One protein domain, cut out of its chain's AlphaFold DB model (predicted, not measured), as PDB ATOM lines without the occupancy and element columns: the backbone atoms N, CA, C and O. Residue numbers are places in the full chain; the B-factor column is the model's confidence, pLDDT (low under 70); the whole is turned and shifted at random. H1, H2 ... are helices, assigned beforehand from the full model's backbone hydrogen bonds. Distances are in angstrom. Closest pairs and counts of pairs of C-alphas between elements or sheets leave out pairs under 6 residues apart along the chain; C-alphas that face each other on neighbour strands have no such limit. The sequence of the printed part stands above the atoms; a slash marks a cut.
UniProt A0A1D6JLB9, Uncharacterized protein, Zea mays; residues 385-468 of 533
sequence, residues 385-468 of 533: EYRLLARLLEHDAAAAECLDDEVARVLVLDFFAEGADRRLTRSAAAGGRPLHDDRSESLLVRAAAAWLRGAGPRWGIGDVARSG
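AT A GLANCE: This is residues 385 to 468 of the 533 residues of an uncharacterized protein of Zea mays (UniProt A0A1D6JLB9). A lopsided helical hairpin makes the core: the long helix H3 sets the longest axis, and the shorter H4 folds back beside part of it, with H1 packed across both. The two short helices H2 and H5 sit at the end of the hairpin where H3 begins and H4 ends, and the H3 to H4 link is at the other end. The printed part has 84 residues with five named helices, in the order H1 H2 H3 H4 H5, and no named strand; the class is all helix, and the helix packing is mostly crossed. The whole is compact, with a radius of gyration of the C-alphas of 13.4 A, yet elongated in outline, spanning 42 by 25 by 20 A.

HOW THE PARTS SIT: H3, residues 406 to 429, and H4, residues 438 to 452, form a helical hairpin. They run opposite ways at a shallow tilt of 32 degrees, only just short of steep, and H3 touches H4 with residues 412 to 423 alone; the closest C-alphas, of Gly 419 and Leu 444, are 6.9 A apart. H4 is the hub, touching four other helices. H1, residues 385 to 395, touches H4 about perpendicular, at 75 degrees, with the C-alphas of Leu 392 and Val 445 closest at 5.6 A. H1 also touches H3, at a steep tilt of 68 degrees, only just short of about perpendicular; the C-alphas of Glu 385 and Phe 416 are closest, at 4.9 A. H2, residues 397 to 402, touches H1 only at the corner, with the C-alphas of Leu 393 and Ala 400 5.3 A apart. H2 and H4 only just touch, with 3 pairs of C-alphas within 8 A, the closest being Ala 399 and Ala 449 at 5.6 A. H5, residues 461 to 466, only just touches H3, with 3 such pairs, the closest being the C-alphas of Ala 408 and Ile 461 at 6.8 A. H1 and H5 are apart. In H1, H2, H3, H4 and H5 every O i to N i+4 pair is within hydrogen-bond range.

IN THESE COORDINATES: H3 is 34.7 A long from first to last C-alpha, from C-alpha 406 at (298.189, 183.130, 224.211) to C-alpha 429 at (276.812, 186.223, 251.336). H4 measures 20.8 A and H1 15.1 A, the latter beginning at C-alpha 385 at (288.369, 189.942, 233.723). H2 and H5 have six residues each.

THE WHOLE: The two C-alphas farthest apart, of Gly 431 and Ser 467, are 42.0 A apart. The printed part has no cut and no long link. The mean pLDDT of the printed part is 87.6; residues 434 to 435, 456 to 459, 462, 464 and 467 are under 70.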
ATOM      1  N   GLU A 385     287.106 190.583 234.083       93.90
ATOM      2  CA  GLU A 385     288.369 189.942 233.723       93.90
ATOM      3  C   GLU A 385     289.244 190.754 232.754       93.90
ATOM      4  O   GLU A 385     290.453 190.860 232.983       93.90
ATOM      5  N   TYR A 386     288.683 191.391 231.721       94.75
ATOM      6  CA  TYR A 386     289.442 192.241 230.797       94.75
ATOM      7  C   TYR A 386     289.864 193.546 231.469       94.75
ATOM      8  O   TYR A 386     290.979 194.032 231.251       94.75
ATOM      9  N   ARG A 387     289.009 194.095 232.335       94.52
ATOM     10  CA  ARG A 387     289.314 195.285 233.140       94.52
ATOM     11  C   ARG A 387     290.432 195.007 234.156       94.52
ATOM     12  O   ARG A 387     291.322 195.840 234.342       94.52
ATOM     13  N   LEU A 388     290.433 193.824 234.773       96.29
ATOM     14  CA  LEU A 388     291.498 193.344 235.661       96.29
ATOM     15  C   LEU A 388     292.794 193.023 234.898       96.29
ATOM     16  O   LEU A 388     293.878 193.361 235.378       96.29
ATOM     17  N   LEU A 389     292.701 192.455 233.692       96.71
ATOM     18  CA  LEU A 389     293.848 192.227 232.810       96.71
ATOM     19  C   LEU A 389     294.499 193.547 232.373       96.71
ATOM     20  O   LEU A 389     295.719 193.674 232.442       96.71
ATOM     21  N   ALA A 390     293.707 194.556 232.004       95.81
ATOM     22  CA  ALA A 390     294.216 195.892 231.693       95.81
ATOM     23  C   ALA A 390     294.961 196.508 232.893       95.81
ATOM     24  O   ALA A 390     296.094 196.965 232.741       95.81
ATOM     25  N   ARG A 391     294.383 196.425 234.102       96.30
ATOM     26  CA  ARG A 391     295.030 196.856 235.359       96.30
ATOM     27  C   ARG A 391     296.340 196.109 235.640       96.30
ATOM     28  O   ARG A 391     297.305 196.716 236.095       96.30
ATOM     29  N   LEU A 392     296.400 194.804 235.366       97.15
ATOM     30  CA  LEU A 392     297.622 194.005 235.511       97.15
ATOM     31  C   LEU A 392     298.731 194.477 234.560       97.15
ATOM     32  O   LEU A 392     299.868 194.659 234.998       97.15
ATOM     33  N   LEU A 393     298.392 194.703 233.289       96.50
ATOM     34  CA  LEU A 393     299.323 195.182 232.264       96.50
ATOM     35  C   LEU A 393     299.803 196.621 232.529       96.50
ATOM     36  O   LEU A 393     300.947 196.945 232.220       96.50
ATOM     37  N   GLU A 394     298.961 197.468 233.127       96.31
ATOM     38  CA  GLU A 394     299.321 198.833 233.532       96.31
ATOM     39  C   GLU A 394     300.244 198.861 234.768       96.31
ATOM     40  O   GLU A 394     301.158 199.686 234.842       96.31
ATOM     41  N   HIS A 395     300.046 197.955 235.734       94.92
ATOM     42  CA  HIS A 395     300.778 197.968 237.007       94.92
ATOM     43  C   HIS A 395     302.059 197.119 237.057       94.92
ATOM     44  O   HIS A 395     302.948 197.444 237.849       94.92
ATOM     45  N   ASP A 396     302.187 196.043 236.271       94.71
ATOM     46  CA  ASP A 396     303.366 195.163 236.295       94.71
ATOM     47  C   ASP A 396     303.872 194.872 234.869       94.71
ATOM     48  O   ASP A 396     303.442 193.940 234.192       94.71
ATOM     49  N   ALA A 397     304.841 195.667 234.407       93.19
ATOM     50  CA  ALA A 397     305.441 195.499 233.081       93.19
ATOM     51  C   ALA A 397     306.132 194.131 232.887       93.19
ATOM     52  O   ALA A 397     306.205 193.640 231.764       93.19
ATOM     53  N   ALA A 398     306.598 193.479 233.962       91.84
ATOM     54  CA  ALA A 398     307.160 192.131 233.871       91.84
ATOM     55  C   ALA A 398     306.060 191.063 233.728       91.84
ATOM     56  O   ALA A 398     306.278 190.034 233.089       91.84
ATOM     57  N   ALA A 399     304.863 191.310 234.273       91.32
ATOM     58  CA  ALA A 399     303.684 190.499 233.977       91.32
ATOM     59  C   ALA A 399     303.285 190.608 232.495       91.32
ATOM     60  O   ALA A 399     302.953 189.590 231.894       91.32
ATOM     61  N   ALA A 400     303.387 191.799 231.891       92.16
ATOM     62  CA  ALA A 400     303.107 191.995 230.467       92.16
ATOM     63  C   ALA A 400     304.032 191.164 229.554       92.16
ATOM     64  O   ALA A 400     303.534 190.481 228.665       92.16
ATOM     65  N   GLU A 401     305.346 191.130 229.820       91.83
ATOM     66  CA  GLU A 401     306.294 190.260 229.091       91.83
ATOM     67  C   GLU A 401     305.982 188.759 229.268       91.83
ATOM     68  O   GLU A 401     306.173 187.958 228.354       91.83
ATOM     69  N   CYS A 402     305.469 188.348 230.434       89.89
ATOM     70  CA  CYS A 402     305.060 186.957 230.672       89.89
ATOM     71  C   CYS A 402     303.781 186.563 229.914       89.89
ATOM     72  O   CYS A 402     303.527 185.371 229.732       89.89
ATOM     73  N   LEU A 403     302.985 187.548 229.493       92.88
ATOM     74  CA  LEU A 403     301.700 187.383 228.820       92.88
ATOM     75  C   LEU A 403     301.803 187.428 227.290       92.88
ATOM     76  O   LEU A 403     300.774 187.500 226.631       92.88
ATOM     77  N   ASP A 404     303.002 187.368 226.702       89.44
ATOM     78  CA  ASP A 404     303.160 187.276 225.242       89.44
ATOM     79  C   ASP A 404     302.521 186.004 224.649       89.44
ATOM     80  O   ASP A 404     302.017 186.029 223.521       89.44
ATOM     81  N   ASP A 405     302.501 184.917 225.425       89.39
ATOM     82  CA  ASP A 405     301.894 183.634 225.071       89.39
ATOM     83  C   ASP A 405     300.364 183.640 225.235       89.39
ATOM     84  O   ASP A 405     299.825 184.054 226.260       89.39
ATOM     85  N   GLU A 406     299.654 183.120 224.234       91.59
ATOM     86  CA  GLU A 406     298.189 183.130 224.211       91.59
ATOM     87  C   GLU A 406     297.579 182.220 225.287       91.59
ATOM     88  O   GLU A 406     296.565 182.565 225.890       91.59
ATOM     89  N   VAL A 407     298.229 181.091 225.597       89.83
ATOM     90  CA  VAL A 407     297.775 180.207 226.682       89.83
ATOM     91  C   VAL A 407     297.936 180.908 228.032       89.83
ATOM     92  O   VAL A 407     297.039 180.828 228.868       89.83
ATOM     93  N   ALA A 408     299.026 181.656 228.233       91.52
ATOM     94  CA  ALA A 408     299.203 182.489 229.420       91.52
ATOM     95  C   ALA A 408     298.129 183.591 229.548       91.52
ATOM     96  O   ALA A 408     297.656 183.830 230.659       91.52
ATOM     97  N   ARG A 409     297.702 184.223 228.441       94.43
ATOM     98  CA  ARG A 409     296.583 185.192 228.445       94.43
ATOM     99  C   ARG A 409     295.267 184.551 228.870       94.43
ATOM    100  O   ARG A 409     294.640 185.054 229.798       94.43
ATOM    101  N   VAL A 410     294.882 183.438 228.242       94.24
ATOM    102  CA  VAL A 410     293.638 182.714 228.568       94.24
ATOM    103  C   VAL A 410     293.632 182.277 230.033       94.24
ATOM    104  O   VAL A 410     292.697 182.593 230.755       94.24
ATOM    105  N   LEU A 411     294.719 181.672 230.519       93.39
ATOM    106  CA  LEU A 411     294.836 181.233 231.915       93.39
ATOM    107  C   LEU A 411     294.748 182.381 232.941       93.39
ATOM    108  O   LEU A 411     294.321 182.156 234.073       93.39
ATOM    109  N   VAL A 412     295.169 183.600 232.586       95.25
ATOM    110  CA  VAL A 412     295.018 184.778 233.459       95.25
ATOM    111  C   VAL A 412     293.613 185.378 233.378       95.25
ATOM    112  O   VAL A 412     293.121 185.853 234.400       95.25
ATOM    113  N   LEU A 413     292.945 185.315 232.223       96.32
ATOM    114  CA  LEU A 413     291.524 185.659 232.109       96.32
ATOM    115  C   LEU A 413     290.658 184.692 232.925       96.32
ATOM    116  O   LEU A 413     289.882 185.158 233.753       96.32
ATOM    117  N   ASP A 414     290.874 183.378 232.804       95.81
ATOM    118  CA  ASP A 414     290.198 182.350 233.611       95.81
ATOM    119  C   ASP A 414     290.390 182.609 235.120       95.81
ATOM    120  O   ASP A 414     289.432 182.594 235.896       95.81
ATOM    121  N   PHE A 415     291.623 182.926 235.542       95.11
ATOM    122  CA  PHE A 415     291.941 183.293 236.927       95.11
ATOM    123  C   PHE A 415     291.206 184.561 237.394       95.11
ATOM    124  O   PHE A 415     290.796 184.649 238.557       95.11
ATOM    125  N   PHE A 416     291.042 185.562 236.522       96.57
ATOM    126  CA  PHE A 416     290.302 186.774 236.861       96.57
ATOM    127  C   PHE A 416     288.789 186.561 236.882       96.57
ATOM    128  O   PHE A 416     288.161 187.066 237.810       96.57
ATOM    129  N   ALA A 417     288.226 185.781 235.959       94.55
ATOM    130  CA  ALA A 417     286.810 185.422 235.948       94.55
ATOM    131  C   ALA A 417     286.432 184.633 237.214       94.55
ATOM    132  O   ALA A 417     285.511 185.015 237.939       94.55
ATOM    133  N   GLU A 418     287.212 183.606 237.574       93.97
ATOM    134  CA  GLU A 418     287.022 182.862 238.828       93.97
ATOM    135  C   GLU A 418     287.212 183.768 240.063       93.97
ATOM    136  O   GLU A 418     286.461 183.702 241.040       93.97
ATOM    137  N   GLY A 419     288.211 184.654 240.032       92.91
ATOM    138  CA  GLY A 419     288.455 185.626 241.094       92.91
ATOM    139  C   GLY A 419     287.336 186.661 241.255       92.91
ATOM    140  O   GLY A 419     287.066 187.088 242.381       92.91
ATOM    141  N   ALA A 420     286.678 187.052 240.162       91.45
ATOM    142  CA  ALA A 420     285.523 187.941 240.153       91.45
ATOM    143  C   ALA A 420     284.279 187.230 240.699       91.45
ATOM    144  O   ALA A 420     283.681 187.731 241.653       91.45
ATOM    145  N   ASP A 421     283.953 186.030 240.215       89.97
ATOM    146  CA  ASP A 421     282.813 185.244 240.707       89.97
ATOM    147  C   ASP A 421     282.906 184.985 242.223       89.97
ATOM    148  O   ASP A 421     282.001 185.334 242.985       89.97
ATOM    149  N   ARG A 422     284.078 184.551 242.711       89.56
ATOM    150  CA  ARG A 422     284.351 184.395 244.153       89.56
ATOM    151  C   ARG A 422     284.129 185.694 244.951       89.56
ATOM    152  O   ARG A 422     283.739 185.630 246.122       89.56
ATOM    153  N   ARG A 423     284.370 186.878 244.367       88.41
ATOM    154  CA  ARG A 423     284.062 188.185 244.995       88.41
ATOM    155  C   ARG A 423     282.561 188.464 244.995       88.41
ATOM    156  O   ARG A 423     282.051 188.885 246.036       88.41
ATOM    157  N   LEU A 424     281.858 188.203 243.891       87.84
ATOM    158  CA  LEU A 424     280.403 188.354 243.793       87.84
ATOM    159  C   LEU A 424     279.693 187.452 244.812       87.84
ATOM    160  O   LEU A 424     278.916 187.957 245.627       87.84
ATOM    161  N   THR A 425     280.027 186.156 244.857       87.77
ATOM    162  CA  THR A 425     279.472 185.201 245.834       87.77
ATOM    163  C   THR A 425     279.714 185.668 247.273       87.77
ATOM    164  O   THR A 425     278.798 185.664 248.099       87.77
ATOM    165  N   ARG A 426     280.929 186.141 247.588       87.13
ATOM    166  CA  ARG A 426     281.270 186.633 248.933       87.13
ATOM    167  C   ARG A 426     280.537 187.925 249.301       87.13
ATOM    168  O   ARG A 426     280.133 188.076 250.453       87.13
ATOM    169  N   SER A 427     280.349 188.844 248.351       86.33
ATOM    170  CA  SER A 427     279.570 190.070 248.567       86.33
ATOM    171  C   SER A 427     278.095 189.753 248.815       86.33
ATOM    172  O   SER A 427     277.503 190.307 249.743       86.33
ATOM    173  N   ALA A 428     277.524 188.830 248.034       87.02
ATOM    174  CA  ALA A 428     276.151 188.366 248.197       87.02
ATOM    175  C   ALA A 428     275.934 187.720 249.577       87.02
ATOM    176  O   ALA A 428     274.995 188.085 250.285       87.02
ATOM    177  N   ALA A 429     276.847 186.841 250.009       88.57
ATOM    178  CA  ALA A 429     276.812 186.223 251.336       88.57
ATOM    179  C   ALA A 429     276.924 187.241 252.490       88.57
ATOM    180  O   ALA A 429     276.329 187.046 253.546       88.57
ATOM    181  N   ALA A 430     277.644 188.351 252.293       88.17
ATOM    182  CA  ALA A 430     277.759 189.429 253.276       88.17
ATOM    183  C   ALA A 430     276.537 190.375 253.319       88.17
ATOM    184  O   ALA A 430     276.534 191.327 254.100       88.17
ATOM    185  N   GLY A 431     275.524 190.174 252.464       86.62
ATOM    186  CA  GLY A 431     274.370 191.075 252.330       86.62
ATOM    187  C   GLY A 431     274.725 192.473 251.803       86.62
ATOM    188  O   GLY A 431     273.886 193.377 251.807       86.62
ATOM    189  N   GLY A 432     275.967 192.669 251.356       77.09
ATOM    190  CA  GLY A 432     276.425 193.910 250.756       77.09
ATOM    191  C   GLY A 432     275.997 193.980 249.298       77.09
ATOM    192  O   GLY A 432     276.118 193.000 248.559       77.09
ATOM    193  N   ARG A 433     275.579 195.169 248.841       77.39
ATOM    194  CA  ARG A 433     275.643 195.467 247.401       77.39
ATOM    195  C   ARG A 433     277.061 195.148 246.910       77.39
ATOM    196  O   ARG A 433     277.983 195.401 247.690       77.39
ATOM    197  N   PRO A 434     277.241 194.673 245.662       67.91
ATOM    198  CA  PRO A 434     278.556 194.524 245.047       67.91
ATOM    199  C   PRO A 434     279.209 195.904 244.920       67.91
ATOM    200  O   PRO A 434     279.120 196.595 243.908       67.91
ATOM    201  N   LEU A 435     279.810 196.347 246.020       69.84
ATOM    202  CA  LEU A 435     280.709 197.474 246.051       69.84
ATOM    203  C   LEU A 435     281.977 196.982 245.380       69.84
ATOM    204  O   LEU A 435     282.607 196.029 245.836       69.84
ATOM    205  N   HIS A 436     282.298 197.654 244.287       78.10
ATOM    206  CA  HIS A 436     283.478 197.466 243.468       78.10
ATOM    207  C   HIS A 436     284.736 197.816 244.295       78.10
ATOM    208  O   HIS A 436     285.340 198.879 244.150       78.10
ATOM    209  N   ASP A 437     285.082 196.946 245.251       86.04
ATOM    210  CA  ASP A 437     286.155 197.164 246.218       86.04
ATOM    211  C   ASP A 437     287.508 197.067 245.517       86.04
ATOM    212  O   ASP A 437     288.070 195.984 245.334       86.04
ATOM    213  N   ASP A 438     288.031 198.231 245.155       91.33
ATOM    214  CA  ASP A 438     289.317 198.431 244.495       91.33
ATOM    215  C   ASP A 438     290.482 197.763 245.253       91.33
ATOM    216  O   ASP A 438     291.457 197.314 244.642       91.33
ATOM    217  N   ARG A 439     290.359 197.589 246.579       92.69
ATOM    218  CA  ARG A 439     291.331 196.847 247.389       92.69
ATOM    219  C   ARG A 439     291.304 195.349 247.084       92.69
ATOM    220  O   ARG A 439     292.371 194.752 246.940       92.69
ATOM    221  N   SER A 440     290.123 194.734 246.992       91.25
ATOM    222  CA  SER A 440     289.978 193.320 246.612       91.25
ATOM    223  C   SER A 440     290.513 193.038 245.203       91.25
ATOM    224  O   SER A 440     291.172 192.021 244.991       91.25
ATOM    225  N   GLU A 441     290.333 193.973 244.269       94.03
ATOM    226  CA  GLU A 441     290.854 193.877 242.899       94.03
ATOM    227  C   GLU A 441     292.365 194.032 242.853       94.03
ATOM    228  O   GLU A 441     293.053 193.205 242.264       94.03
ATOM    229  N   SER A 442     292.899 195.028 243.562       95.10
ATOM    230  CA  SER A 442     294.343 195.218 243.720       95.10
ATOM    231  C   SER A 442     295.025 193.972 244.299       95.10
ATOM    232  O   SER A 442     296.147 193.639 243.918       95.10
ATOM    233  N   LEU A 443     294.357 193.248 245.207       94.56
ATOM    234  CA  LEU A 443     294.854 191.975 245.735       94.56
ATOM    235  C   LEU A 443     294.831 190.854 244.687       94.56
ATOM    236  O   LEU A 443     295.803 190.099 244.620       94.56
ATOM    237  N   LEU A 444     293.779 190.766 243.871       94.56
ATOM    238  CA  LEU A 444     293.644 189.770 242.805       94.56
ATOM    239  C   LEU A 444     294.662 190.011 241.673       94.56
ATOM    240  O   LEU A 444     295.392 189.095 241.300       94.56
ATOM    241  N   VAL A 445     294.814 191.260 241.220       96.54
ATOM    242  CA  VAL A 445     295.852 191.686 240.262       96.54
ATOM    243  C   VAL A 445     297.253 191.388 240.804       96.54
ATOM    244  O   VAL A 445     298.083 190.813 240.102       96.54
ATOM    245  N   ARG A 446     297.526 191.685 242.085       94.95
ATOM    246  CA  ARG A 446     298.821 191.360 242.709       94.95
ATOM    247  C   ARG A 446     299.062 189.848 242.821       94.95
ATOM    248  O   ARG A 446     300.214 189.422 242.749       94.95
ATOM    249  N   ALA A 447     298.013 189.046 243.008       93.68
ATOM    250  CA  ALA A 447     298.109 187.589 243.019       93.68
ATOM    251  C   ALA A 447     298.433 187.037 241.620       93.68
ATOM    252  O   ALA A 447     299.377 186.256 241.499       93.68
ATOM    253  N   ALA A 448     297.753 187.517 240.571       94.94
ATOM    254  CA  ALA A 448     298.066 187.184 239.179       94.94
ATOM    255  C   ALA A 448     299.514 187.566 238.816       94.94
ATOM    256  O   ALA A 448     300.274 186.732 238.327       94.94
ATOM    257  N   ALA A 449     299.948 188.784 239.158       94.58
ATOM    258  CA  ALA A 449     301.323 189.245 238.952       94.58
ATOM    259  C   ALA A 449     302.367 188.354 239.656       94.58
ATOM    260  O   ALA A 449     303.407 188.020 239.085       94.58
ATOM    261  N   ALA A 450     302.094 187.935 240.897       91.64
ATOM    262  CA  ALA A 450     302.960 187.009 241.625       91.64
ATOM    263  C   ALA A 450     302.982 185.609 240.986       91.64
ATOM    264  O   ALA A 450     304.043 184.986 240.934       91.64
ATOM    265  N   TRP A 451     301.849 185.125 240.475       91.65
ATOM    266  CA  TRP A 451     301.742 183.828 239.803       91.65
ATOM    267  C   TRP A 451     302.474 183.795 238.453       91.65
ATOM    268  O   TRP A 451     303.238 182.859 238.195       91.65
ATOM    269  N   LEU A 452     302.334 184.850 237.644       91.52
ATOM    270  CA  LEU A 452     303.087 185.051 236.401       91.52
ATOM    271  C   LEU A 452     304.599 185.069 236.651       91.52
ATOM    272  O   LEU A 452     305.350 184.377 235.968       91.52
ATOM    273  N   ARG A 453     305.043 185.774 237.702       88.85
ATOM    274  CA  ARG A 453     306.452 185.810 238.136       88.85
ATOM    275  C   ARG A 453     306.947 184.523 238.817       88.85
ATOM    276  O   ARG A 453     308.083 184.495 239.283       88.85
ATOM    277  N   GLY A 454     306.127 183.471 238.912       86.79
ATOM    278  CA  GLY A 454     306.498 182.203 239.556       86.79
ATOM    279  C   GLY A 454     306.677 182.284 241.078       86.79
ATOM    280  O   GLY A 454     307.222 181.368 241.683       86.79
ATOM    281  N   ALA A 455     306.205 183.360 241.715       79.02
ATOM    282  CA  ALA A 455     306.233 183.566 243.164       79.02
ATOM    283  C   ALA A 455     304.978 183.013 243.879       79.02
ATOM    284  O   ALA A 455     304.765 183.282 245.063       79.02
ATOM    285  N   GLY A 456     304.130 182.267 243.160       67.66
ATOM    286  CA  GLY A 456     302.994 181.534 243.720       67.66
ATOM    287  C   GLY A 456     303.436 180.323 244.559       67.66
ATOM    288  O   GLY A 456     304.556 179.840 244.409       67.66
ATOM    289  N   PRO A 457     302.573 179.792 245.444       60.68
ATOM    290  CA  PRO A 457     302.998 178.865 246.493       60.68
ATOM    291  C   PRO A 457     303.545 177.509 246.016       60.68
ATOM    292  O   PRO A 457     304.201 176.842 246.816       60.68
ATOM    293  N   ARG A 458     303.268 177.061 244.776       65.48
ATOM    294  CA  ARG A 458     303.703 175.731 244.282       65.48
ATOM    295  C   ARG A 458     304.059 175.639 242.792       65.48
ATOM    296  O   ARG A 458     304.950 174.864 242.470       65.48
ATOM    297  N   TRP A 459     303.384 176.388 241.918       64.93
ATOM    298  CA  TRP A 459     303.580 176.348 240.460       64.93
ATOM    299  C   TRP A 459     303.351 177.743 239.867       64.93
ATOM    300  O   TRP A 459     302.336 178.373 240.174       64.93
ATOM    301  N   GLY A 460     304.270 178.233 239.037       71.94
ATOM    302  CA  GLY A 460     304.068 179.437 238.228       71.94
ATOM    303  C   GLY A 460     303.327 179.127 236.927       71.94
ATOM    304  O   GLY A 460     303.251 177.970 236.510       71.94
ATOM    305  N   ILE A 461     302.837 180.157 236.226       71.01
ATOM    306  CA  ILE A 461     302.162 179.945 234.932       71.01
ATOM    307  C   ILE A 461     303.065 179.227 233.918       71.01
ATOM    308  O   ILE A 461     302.599 178.408 233.136       71.01
ATOM    309  N   GLY A 462     304.380 179.479 233.966       69.11
ATOM    310  CA  GLY A 462     305.359 178.826 233.097       69.11
ATOM    311  C   GLY A 462     305.471 177.320 233.342       69.11
ATOM    312  O   GLY A 462     305.718 176.574 232.395       69.11
ATOM    313  N   ASP A 463     305.238 176.864 234.574       73.10
ATOM    314  CA  ASP A 463     305.213 175.439 234.906       73.10
ATOM    315  C   ASP A 463     303.927 174.791 234.384       73.10
ATOM    316  O   ASP A 463     303.978 173.717 233.791       73.10
ATOM    317  N   VAL A 464     302.783 175.468 234.510       68.58
ATOM    318  CA  VAL A 464     301.496 174.981 233.984       68.58
ATOM    319  C   VAL A 464     301.492 174.964 232.448       68.58
ATOM    320  O   VAL A 464     301.136 173.955 231.847       68.58
ATOM    321  N   ALA A 465     301.950 176.036 231.798       73.01
ATOM    322  CA  ALA A 465     301.930 176.169 230.342       73.01
ATOM    323  C   ALA A 465     302.995 175.304 229.640       73.01
ATOM    324  O   ALA A 465     302.699 174.636 228.651       73.01
ATOM    325  N   ARG A 466     304.243 175.278 230.140       71.17
ATOM    326  CA  ARG A 466     305.361 174.568 229.473       71.17
ATOM    327  C   ARG A 466     305.599 173.172 230.032       71.17
ATOM    328  O   ARG A 466     305.949 172.258 229.291       71.17
ATOM    329  N   SER A 467     305.440 173.019 231.343       69.68
ATOM    330  CA  SER A 467     305.618 171.755 232.058       69.68
ATOM    331  C   SER A 467     304.271 171.097 232.380       69.68
ATOM    332  O   SER A 467     304.253 170.142 233.152       69.68
ATOM    333  N   GLY A 468     303.169 171.541 231.753       70.40
ATOM    334  CA  GLY A 468     301.808 171.071 232.013       70.40
ATOM    335  C   GLY A 468     301.726 169.560 232.142       70.40
ATOM    336  O   GLY A 468     301.304 169.073 233.177       70.40
TER     337      GLY A 468